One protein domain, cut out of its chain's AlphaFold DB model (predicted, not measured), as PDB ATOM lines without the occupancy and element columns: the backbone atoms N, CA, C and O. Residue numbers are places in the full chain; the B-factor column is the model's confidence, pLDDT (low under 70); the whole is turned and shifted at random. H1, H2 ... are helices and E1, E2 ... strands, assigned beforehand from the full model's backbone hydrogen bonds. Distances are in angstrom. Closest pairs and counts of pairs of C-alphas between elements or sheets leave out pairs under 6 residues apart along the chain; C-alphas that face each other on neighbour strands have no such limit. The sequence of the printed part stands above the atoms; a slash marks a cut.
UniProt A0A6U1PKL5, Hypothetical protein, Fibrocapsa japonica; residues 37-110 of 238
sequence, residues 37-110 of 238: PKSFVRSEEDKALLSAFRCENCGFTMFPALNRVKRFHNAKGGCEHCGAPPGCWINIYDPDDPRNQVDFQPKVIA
ATOM      1  N   PRO A  37     179.350 193.243 103.330       50.69
ATOM      2  CA  PRO A  37     180.170 193.146 102.135       50.69
ATOM      3  C   PRO A  37     179.885 191.808 101.438       50.69
ATOM      4  O   PRO A  37     180.163 190.739 101.981       50.69
ATOM      5  N   LYS A  38     179.337 191.873 100.214       52.88
ATOM      6  CA  LYS A  38     178.978 190.713  99.366       52.88
ATOM      7  C   LYS A  38     180.128 189.721  99.151       52.88
ATOM      8  O   LYS A  38     179.897 188.618  98.678       52.88
ATOM      9  N   SER A  39     181.359 190.107  99.471       53.34
ATOM     10  CA  SER A  39     182.547 189.266  99.355       53.34
ATOM     11  C   SER A  39     182.673 188.187 100.437       53.34
ATOM     12  O   SER A  39     183.525 187.319 100.283       53.34
ATOM     13  N   PHE A  40     181.884 188.231 101.517       54.94
ATOM     14  CA  PHE A  40     182.051 187.313 102.658       54.94
ATOM     15  C   PHE A  40     181.063 186.146 102.711       54.94
ATOM     16  O   PHE A  40     181.319 185.195 103.439       54.94
ATOM     17  N   VAL A  41     179.970 186.192 101.947       58.03
ATOM     18  CA  VAL A  41     178.952 185.134 101.931       58.03
ATOM     19  C   VAL A  41     178.902 184.545 100.533       58.03
ATOM     20  O   VAL A  41     178.305 185.144  99.636       58.03
ATOM     21  N   ARG A  42     179.574 183.412 100.320       68.38
ATOM     22  CA  ARG A  42     179.619 182.737  99.016       68.38
ATOM     23  C   ARG A  42     178.596 181.606  98.936       68.38
ATOM     24  O   ARG A  42     178.126 181.321  97.838       68.38
ATOM     25  N   SER A  43     178.201 181.028 100.070       74.50
ATOM     26  CA  SER A  43     177.193 179.965 100.170       74.50
ATOM     27  C   SER A  43     176.175 180.220 101.293       74.50
ATOM     28  O   SER A  43     176.337 181.116 102.122       74.50
ATOM     29  N   GLU A  44     175.082 179.450 101.322       69.88
ATOM     30  CA  GLU A  44     174.153 179.444 102.467       69.88
ATOM     31  C   GLU A  44     174.797 178.859 103.730       69.88
ATOM     32  O   GLU A  44     174.487 179.285 104.838       69.88
ATOM     33  N   GLU A  45     175.771 177.970 103.557       68.62
ATOM     34  CA  GLU A  45     176.590 177.411 104.633       68.62
ATOM     35  C   GLU A  45     177.439 178.505 105.306       68.62
ATOM     36  O   GLU A  45     177.533 178.557 106.531       68.62
ATOM     37  N   ASP A  46     177.970 179.458 104.526       66.88
ATOM     38  CA  ASP A  46     178.688 180.619 105.066       66.88
ATOM     39  C   ASP A  46     177.777 181.507 105.927       66.88
ATOM     40  O   ASP A  46     178.242 182.101 106.899       66.88
ATOM     41  N   LYS A  47     176.474 181.589 105.608       64.81
ATOM     42  CA  LYS A  47     175.498 182.334 106.427       64.81
ATOM     43  C   LYS A  47     175.274 181.665 107.779       64.81
ATOM     44  O   LYS A  47     175.144 182.374 108.768       64.81
ATOM     45  N   ALA A  48     175.267 180.333 107.828       63.59
ATOM     46  CA  ALA A  48     175.172 179.590 109.084       63.59
ATOM     47  C   ALA A  48     176.434 179.759 109.953       63.59
ATOM     48  O   ALA A  48     176.365 179.714 111.178       63.59
ATOM     49  N   LEU A  49     177.588 180.005 109.325       67.12
ATOM     50  CA  LEU A  49     178.865 180.260 110.004       67.12
ATOM     51  C   LEU A  49     179.040 181.716 110.470       67.12
ATOM     52  O   LEU A  49     179.965 182.017 111.231       67.12
ATOM     53  N   LEU A  50     178.177 182.631 110.025       72.94
ATOM     54  CA  LEU A  50     178.174 184.029 110.446       72.94
ATOM     55  C   LEU A  50     177.497 184.168 111.808       72.94
ATOM     56  O   LEU A  50     176.312 184.460 111.909       72.94
ATOM     57  N   SER A  51     178.273 184.004 112.875       80.12
ATOM     58  CA  SER A  51     177.825 184.340 114.227       80.12
ATOM     59  C   SER A  51     177.637 185.858 114.356       80.12
ATOM     60  O   SER A  51     178.551 186.625 114.042       80.12
ATOM     61  N   ALA A  52     176.475 186.302 114.834       87.69
ATOM     62  CA  ALA A  52     176.233 187.697 115.194       87.69
ATOM     63  C   ALA A  52     176.133 187.796 116.712       87.69
ATOM     64  O   ALA A  52     175.296 187.135 117.320       87.69
ATOM     65  N   PHE A  53     176.972 188.632 117.318       89.56
ATOM     66  CA  PHE A  53     177.000 188.800 118.767       89.56
ATOM     67  C   PHE A  53     176.376 190.126 119.161       89.56
ATOM     68  O   PHE A  53     176.723 191.166 118.603       89.56
ATOM     69  N   ARG A  54     175.487 190.100 120.149       91.12
ATOM     70  CA  ARG A  54     174.847 191.273 120.740       91.12
ATOM     71  C   ARG A  54     175.288 191.443 122.181       91.12
ATOM     72  O   ARG A  54     175.286 190.486 122.945       91.12
ATOM     73  N   CYS A  55     175.633 192.660 122.570       92.12
ATOM     74  CA  CYS A  55     175.879 192.990 123.966       92.12
ATOM     75  C   CYS A  55     174.550 193.070 124.728       92.12
ATOM     76  O   CYS A  55     173.681 193.866 124.374       92.12
ATOM     77  N   GLU A  56     174.417 192.303 125.806       90.62
ATOM     78  CA  GLU A  56     173.242 192.285 126.683       90.62
ATOM     79  C   GLU A  56     172.986 193.644 127.362       90.62
ATOM     80  O   GLU A  56     171.846 194.022 127.610       90.62
ATOM     81  N   ASN A  57     174.039 194.417 127.644       91.69
ATOM     82  CA  ASN A  57     173.900 195.666 128.394       91.69
ATOM     83  C   ASN A  57     173.419 196.838 127.521       91.69
ATOM     84  O   ASN A  57     172.476 197.539 127.874       91.69
ATOM     85  N   CYS A  58     174.070 197.065 126.373       90.81
ATOM     86  CA  CYS A  58     173.803 198.229 125.518       90.81
ATOM     87  C   CYS A  58     173.131 197.893 124.180       90.81
ATOM     88  O   CYS A  58     172.791 198.801 123.427       90.81
ATOM     89  N   GLY A  59     172.967 196.610 123.849       90.25
ATOM     90  CA  GLY A  59     172.367 196.169 122.589       90.25
ATOM     91  C   GLY A  59     173.268 196.303 121.358       90.25
ATOM     92  O   GLY A  59     172.803 196.005 120.259       90.25
ATOM     93  N   PHE A  60     174.529 196.732 121.517       91.69
ATOM     94  CA  PHE A  60     175.489 196.840 120.416       91.69
ATOM     95  C   PHE A  60     175.734 195.472 119.770       91.69
ATOM     96  O   PHE A  60     176.040 194.505 120.469       91.69
ATOM     97  N   THR A  61     175.619 195.407 118.443       91.31
ATOM     98  CA  THR A  61     175.779 194.171 117.670       91.31
ATOM     99  C   THR A  61     177.070 194.206 116.865       91.31
ATOM    100  O   THR A  61     177.342 195.178 116.161       91.31
ATOM    101  N   MET A  62     177.839 193.123 116.920       88.56
ATOM    102  CA  MET A  62     179.053 192.936 116.136       88.56
ATOM    103  C   MET A  62     178.986 191.672 115.276       88.56
ATOM    104  O   MET A  62     178.415 190.654 115.665       88.56
ATOM    105  N   PHE A  63     179.625 191.746 114.109       88.88
ATOM    106  CA  PHE A  63     179.692 190.668 113.124       88.88
ATOM    107  C   PHE A  63     181.161 190.302 112.914       88.88
ATOM    108  O   PHE A  63     181.816 190.855 112.024       88.88
ATOM    109  N   PRO A  64     181.734 189.450 113.779       85.62
ATOM    110  CA  PRO A  64     183.105 189.013 113.607       85.62
ATOM    111  C   PRO A  64     183.273 188.313 112.256       85.62
ATOM    112  O   PRO A  64     182.406 187.572 111.799       85.62
ATOM    113  N   ALA A  65     184.425 188.533 111.621       84.62
ATOM    114  CA  ALA A  65     184.771 187.810 110.404       84.62
ATOM    115  C   ALA A  65     184.764 186.291 110.656       84.62
ATOM    116  O   ALA A  65     185.133 185.837 111.748       84.62
ATOM    117  N   LEU A  66     184.410 185.517 109.622       80.44
ATOM    118  CA  LEU A  66     184.447 184.054 109.668       80.44
ATOM    119  C   LEU A  66     185.780 183.566 110.253       80.44
ATOM    120  O   LEU A  66     186.850 184.100 109.943       80.44
ATOM    121  N   ASN A  67     185.717 182.558 111.124       78.62
ATOM    122  CA  ASN A  67     186.869 181.973 111.821       78.62
ATOM    123  C   ASN A  67     187.646 182.921 112.759       78.62
ATOM    124  O   ASN A  67     188.667 182.520 113.322       78.62
ATOM    125  N   ARG A  68     187.181 184.157 112.992       80.88
ATOM    126  CA  ARG A  68     187.785 185.079 113.974       80.88
ATOM    127  C   ARG A  68     187.006 185.215 115.277       80.88
ATOM    128  O   ARG A  68     187.492 185.892 116.175       80.88
ATOM    129  N   VAL A  69     185.891 184.503 115.434       80.06
ATOM    130  CA  VAL A  69     185.066 184.491 116.659       80.06
ATOM    131  C   VAL A  69     185.901 184.218 117.918       80.06
ATOM    132  O   VAL A  69     185.818 184.955 118.895       80.06
ATOM    133  N   LYS A  70     186.816 183.237 117.863       79.06
ATOM    134  CA  LYS A  70     187.701 182.896 118.992       79.06
ATOM    135  C   LYS A  70     188.558 184.071 119.475       79.06
ATOM    136  O   LYS A  70     188.886 184.132 120.653       79.06
ATOM    137  N   ARG A  71     188.936 185.005 118.593       76.94
ATOM    138  CA  ARG A  71     189.724 186.182 118.995       76.94
ATOM    139  C   ARG A  71     188.888 187.192 119.769       76.94
ATOM    140  O   ARG A  71     189.433 187.839 120.649       76.94
ATOM    141  N   PHE A  72     187.599 187.297 119.463       74.19
ATOM    142  CA  PHE A  72     186.697 188.213 120.152       74.19
ATOM    143  C   PHE A  72     186.301 187.694 121.534       74.19
ATOM    144  O   PHE A  72     186.270 188.472 122.474       74.19
ATOM    145  N   HIS A  73     186.103 186.382 121.689       68.50
ATOM    146  CA  HIS A  73     185.753 185.800 122.993       68.50
ATOM    147  C   HIS A  73     186.954 185.645 123.938       68.50
ATOM    148  O   HIS A  73     186.794 185.739 125.151       68.50
ATOM    149  N   ASN A  74     188.161 185.430 123.402       64.19
ATOM    150  CA  ASN A  74     189.376 185.282 124.217       64.19
ATOM    151  C   ASN A  74     190.074 186.614 124.508       64.19
ATOM    152  O   ASN A  74     190.950 186.679 125.376       64.19
ATOM    153  N   ALA A  75     189.740 187.674 123.770       62.12
ATOM    154  CA  ALA A  75     190.215 188.996 124.114       62.12
ATOM    155  C   ALA A  75     189.546 189.389 125.430       62.12
ATOM    156  O   ALA A  75     188.329 189.473 125.519       62.12
ATOM    157  N   LYS A  76     190.346 189.713 126.444       67.38
ATOM    158  CA  LYS A  76     189.892 190.346 127.695       67.38
ATOM    159  C   LYS A  76     189.149 191.686 127.478       67.38
ATOM    160  O   LYS A  76     188.862 192.382 128.446       67.38
ATOM    161  N   GLY A  77     188.899 192.080 126.228       70.94
ATOM    162  CA  GLY A  77     188.154 193.267 125.856       70.94
ATOM    163  C   GLY A  77     186.666 193.034 126.075       70.94
ATOM    164  O   GLY A  77     186.077 192.114 125.514       70.94
ATOM    165  N   GLY A  78     186.071 193.865 126.920       86.56
ATOM    166  CA  GLY A  78     184.625 193.955 127.038       86.56
ATOM    167  C   GLY A  78     183.958 194.509 125.772       86.56
ATOM    168  O   GLY A  78     184.589 194.696 124.735       86.56
ATOM    169  N   CYS A  79     182.668 194.815 125.865       90.25
ATOM    170  CA  CYS A  79     181.942 195.541 124.834       90.25
ATOM    171  C   CYS A  79     182.626 196.880 124.537       90.25
ATOM    172  O   CYS A  79     182.751 197.724 125.421       90.25
ATOM    173  N   GLU A  80     183.011 197.106 123.283       88.94
ATOM    174  CA  GLU A  80     183.701 198.331 122.857       88.94
ATOM    175  C   GLU A  80     182.840 199.593 123.040       88.94
ATOM    176  O   GLU A  80     183.371 200.687 123.200       88.94
ATOM    177  N   HIS A  81     181.510 199.446 123.059       91.56
ATOM    178  CA  HIS A  81     180.583 200.569 123.183       91.56
ATOM    179  C   HIS A  81     180.289 200.962 124.640       91.56
ATOM    180  O   HIS A  81     180.110 202.140 124.936       91.56
ATOM    181  N   CYS A  82     180.162 199.997 125.556       92.25
ATOM    182  CA  CYS A  82     179.731 200.272 126.936       92.25
ATOM    183  C   CYS A  82     180.667 199.716 128.018       92.25
ATOM    184  O   CYS A  82     180.367 199.849 129.200       92.25
ATOM    185  N   GLY A  83     181.754 199.040 127.642       90.38
ATOM    186  CA  GLY A  83     182.716 198.439 128.569       90.38
ATOM    187  C   GLY A  83     182.213 197.207 129.331       90.38
ATOM    188  O   GLY A  83     182.880 196.770 130.263       90.38
ATOM    189  N   ALA A  84     181.054 196.639 128.970       92.69
ATOM    190  CA  ALA A  84     180.522 195.439 129.629       92.69
ATOM    191  C   ALA A  84     181.498 194.254 129.492       92.69
ATOM    192  O   ALA A  84     182.136 194.141 128.451       92.69
ATOM    193  N   PRO A  85     181.635 193.361 130.485       91.19
ATOM    194  CA  PRO A  85     182.598 192.263 130.419       91.19
ATOM    195  C   PRO A  85     182.300 191.296 129.255       91.19
ATOM    196  O   PRO A  85     181.163 191.221 128.785       91.19
ATOM    197  N   PRO A  86     183.290 190.508 128.796       87.06
ATOM    198  CA  PRO A  86     183.137 189.616 127.642       87.06
ATOM    199  C   PRO A  86     182.054 188.534 127.818       87.06
ATOM    200  O   PRO A  86     181.562 188.001 126.832       87.06
ATOM    201  N   GLY A  87     181.622 188.239 129.049       87.38
ATOM    202  CA  GLY A  87     180.503 187.324 129.314       87.38
ATOM    203  C   GLY A  87     179.110 187.886 128.992       87.38
ATOM    204  O   GLY A  87     178.130 187.167 129.141       87.38
ATOM    205  N   CYS A  88     179.004 189.153 128.578       89.25
ATOM    206  CA  CYS A  88     177.733 189.797 128.227       89.25
ATOM    207  C   CYS A  88     177.386 189.706 126.731       89.25
ATOM    208  O   CYS A  88     176.421 190.334 126.298       89.25
ATOM    209  N   TRP A  89     178.179 188.999 125.923       89.69
ATOM    210  CA  TRP A  89     177.894 188.807 124.503       89.69
ATOM    211  C   TRP A  89     176.988 187.590 124.293       89.69
ATOM    212  O   TRP A  89     177.331 186.484 124.696       89.69
ATOM    213  N   ILE A  90     175.849 187.811 123.643       90.69
ATOM    214  CA  ILE A  90     174.827 186.810 123.313       90.69
ATOM    215  C   ILE A  90     174.888 186.557 121.809       90.69
ATOM    216  O   ILE A  90     174.948 187.515 121.033       90.69
ATOM    217  N   ASN A  91     174.878 185.299 121.374       89.50
ATOM    218  CA  ASN A  91     174.818 184.976 119.951       89.50
ATOM    219  C   ASN A  91     173.359 184.987 119.474       89.50
ATOM    220  O   ASN A  91     172.559 184.161 119.895       89.50
ATOM    221  N   ILE A  92     173.021 185.907 118.569       87.94
ATOM    222  CA  ILE A  92     171.649 186.103 118.067       87.94
ATOM    223  C   ILE A  92     171.178 184.905 117.230       87.94
ATOM    224  O   ILE A  92     169.981 184.672 117.092       87.94
ATOM    225  N   TYR A  93     172.105 184.144 116.651       83.50
ATOM    226  CA  TYR A  93     171.770 182.991 115.815       83.50
ATOM    227  C   TYR A  93     171.913 181.655 116.536       83.50
ATOM    228  O   TYR A  93     171.749 180.620 115.899       83.50
ATOM    229  N   ASP A  94     172.236 181.661 117.830       84.62
ATOM    230  CA  ASP A  94     172.252 180.440 118.625       84.62
ATOM    231  C   ASP A  94     170.822 180.135 119.106       84.62
ATOM    232  O   ASP A  94     170.263 180.922 119.879       84.62
ATOM    233  N   PRO A  95     170.181 179.056 118.616       80.88
ATOM    234  CA  PRO A  95     168.845 178.673 119.063       80.88
ATOM    235  C   PRO A  95     168.853 178.084 120.482       80.88
ATOM    236  O   PRO A  95     167.812 178.084 121.144       80.88
ATOM    237  N   ASP A  96     170.007 177.602 120.952       85.44
ATOM    238  CA  ASP A  96     170.154 176.948 122.251       85.44
ATOM    239  C   ASP A  96     170.459 177.952 123.377       85.44
ATOM    240  O   ASP A  96     170.408 177.590 124.554       85.44
ATOM    241  N   ASP A  97     170.745 179.222 123.052       82.25
ATOM    242  CA  ASP A  97     170.960 180.258 124.064       82.25
ATOM    243  C   ASP A  97     169.611 180.665 124.698       82.25
ATOM    244  O   ASP A  97     168.763 181.277 124.033       82.25
ATOM    245  N   PRO A  98     169.382 180.388 125.999       84.12
ATOM    246  CA  PRO A  98     168.122 180.715 126.667       84.12
ATOM    247  C   PRO A  98     167.837 182.222 126.687       84.12
ATOM    248  O   PRO A  98     166.687 182.634 126.828       84.12
ATOM    249  N   ARG A  99     168.861 183.069 126.526       82.19
ATOM    250  CA  ARG A  99     168.719 184.531 126.498       82.19
ATOM    251  C   ARG A  99     168.122 185.034 125.189       82.19
ATOM    252  O   ARG A  99     167.617 186.150 125.156       82.19
ATOM    253  N   ASN A 100     168.178 184.224 124.135       80.69
ATOM    254  CA  ASN A 100     167.640 184.551 122.820       80.69
ATOM    255  C   ASN A 100     166.133 184.237 122.714       80.69
ATOM    256  O   ASN A 100     165.451 184.750 121.835       80.69
ATOM    257  N   GLN A 101     165.612 183.410 123.629       70.56
ATOM    258  CA  GLN A 101     164.196 183.022 123.693       70.56
ATOM    259  C   GLN A 101     163.323 184.056 124.408       70.56
ATOM    260  O   GLN A 101     162.106 184.068 124.243       70.56
ATOM    261  N   VAL A 102     163.934 184.912 125.229       65.31
ATOM    262  CA  VAL A 102     163.236 186.027 125.860       65.31
ATOM    263  C   VAL A 102     163.251 187.157 124.845       65.31
ATOM    264  O   VAL A 102     164.337 187.622 124.513       65.31
ATOM    265  N   ASP A 103     162.085 187.576 124.344       58.25
ATOM    266  CA  ASP A 103     161.942 188.721 123.439       58.25
ATOM    267  C   ASP A 103     162.707 189.920 124.009       58.25
ATOM    268  O   ASP A 103     162.227 190.637 124.892       58.25
ATOM    269  N   PHE A 104     163.954 190.093 123.563       54.19
ATOM    270  CA  PHE A 104     164.868 191.050 124.159       54.19
ATOM    271  C   PHE A 104     164.474 192.430 123.653       54.19
ATOM    272  O   PHE A 104     165.044 192.950 122.693       54.19
ATOM    273  N   GLN A 105     163.469 193.013 124.300       50.91
ATOM    274  CA  GLN A 105     163.149 194.426 124.230       50.91
ATOM    275  C   GLN A 105     164.361 195.154 124.821       50.91
ATOM    276  O   GLN A 105     164.583 195.072 126.035       50.91
ATOM    277  N   PRO A 106     165.215 195.807 124.008       52.94
ATOM    278  CA  PRO A 106     166.346 196.532 124.562       52.94
ATOM    279  C   PRO A 106     165.796 197.528 125.584       52.94
ATOM    280  O   PRO A 106     164.896 198.303 125.264       52.94
ATOM    281  N   LYS A 107     166.325 197.512 126.816       54.25
ATOM    282  CA  LYS A 107     165.879 198.404 127.908       54.25
ATOM    283  C   LYS A 107     165.868 199.884 127.496       54.25
ATOM    284  O   LYS A 107     165.094 200.664 128.025       54.25
ATOM    285  N   VAL A 108     166.639 200.241 126.467       52.34
ATOM    286  CA  VAL A 108     166.646 201.563 125.827       52.34
ATOM    287  C   VAL A 108     165.272 201.977 125.270       52.34
ATOM    288  O   VAL A 108     164.959 203.161 125.256       52.34
ATOM    289  N   ILE A 109     164.415 201.034 124.854       49.66
ATOM    290  CA  ILE A 109     163.045 201.348 124.420       49.66
ATOM    291  C   ILE A 109     162.153 201.649 125.624       49.66
ATOM    292  O   ILE A 109     161.237 202.456 125.489       49.66
ATOM    293  N   ALA A 110     162.390 201.043 126.796       55.12
ATOM    294  CA  ALA A 110     161.664 201.345 128.043       55.12
ATOM    295  C   ALA A 110     161.780 202.818 128.447       55.12
ATOM    296  O   ALA A 110     160.796 203.397 128.896       55.12
TER     297      ALA A 110
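Overview. This is residues 37 to 110 of the 238 residues of the protein "Hypothetical protein" of Fibrocapsa japonica (UniProt A0A6U1PKL5). This domain has little regular structure: two short antiparallel strands, E1 and E2, sit side by side near the middle of long loops, with small helices H1 and H3 at opposite ends and H2 off to one side. The 74 printed residues, 22 of them in named elements, run H1, E1, H2, E2, H3, a mixed class. The whole is only just compact, close to loose, with a radius of gyration of the C-alphas of 13.2 A and spans of 38 by 28 by 23 A.

Along the chain. Find C-alpha 44 at (174.153, 179.444, 102.467); from there H1 runs 8.9 A to residue 49. E1 is residues 53 to 55, H2 residues 69 to 74 over 8.7 A, and E2 residues 89 to 91. H3, residues 107 to 110, ends at (161.664, 201.345, 128.043).

Arrangement. Look at N 54 and O 90, 2.8 A apart, where E1 and E2 are antiparallel at 143 degrees. Residues 53 to 54 also pair antiparallel with 61 to 62. H1, H2 and H3 are apart from each other. Every O i to N i+4 pair is within hydrogen-bond range in H1 and H2; H3 is too short for one.

Size, cuts and confidence. The farthest C-alphas, Arg 42 and Ala 110, are 38.9 A apart. The printed part has no cut. H1 to E1 is a tight link; the other three are long. Confidence is under 70 at residues 37 to 42, 44 to 49, 73 to 76 and 102 to 110.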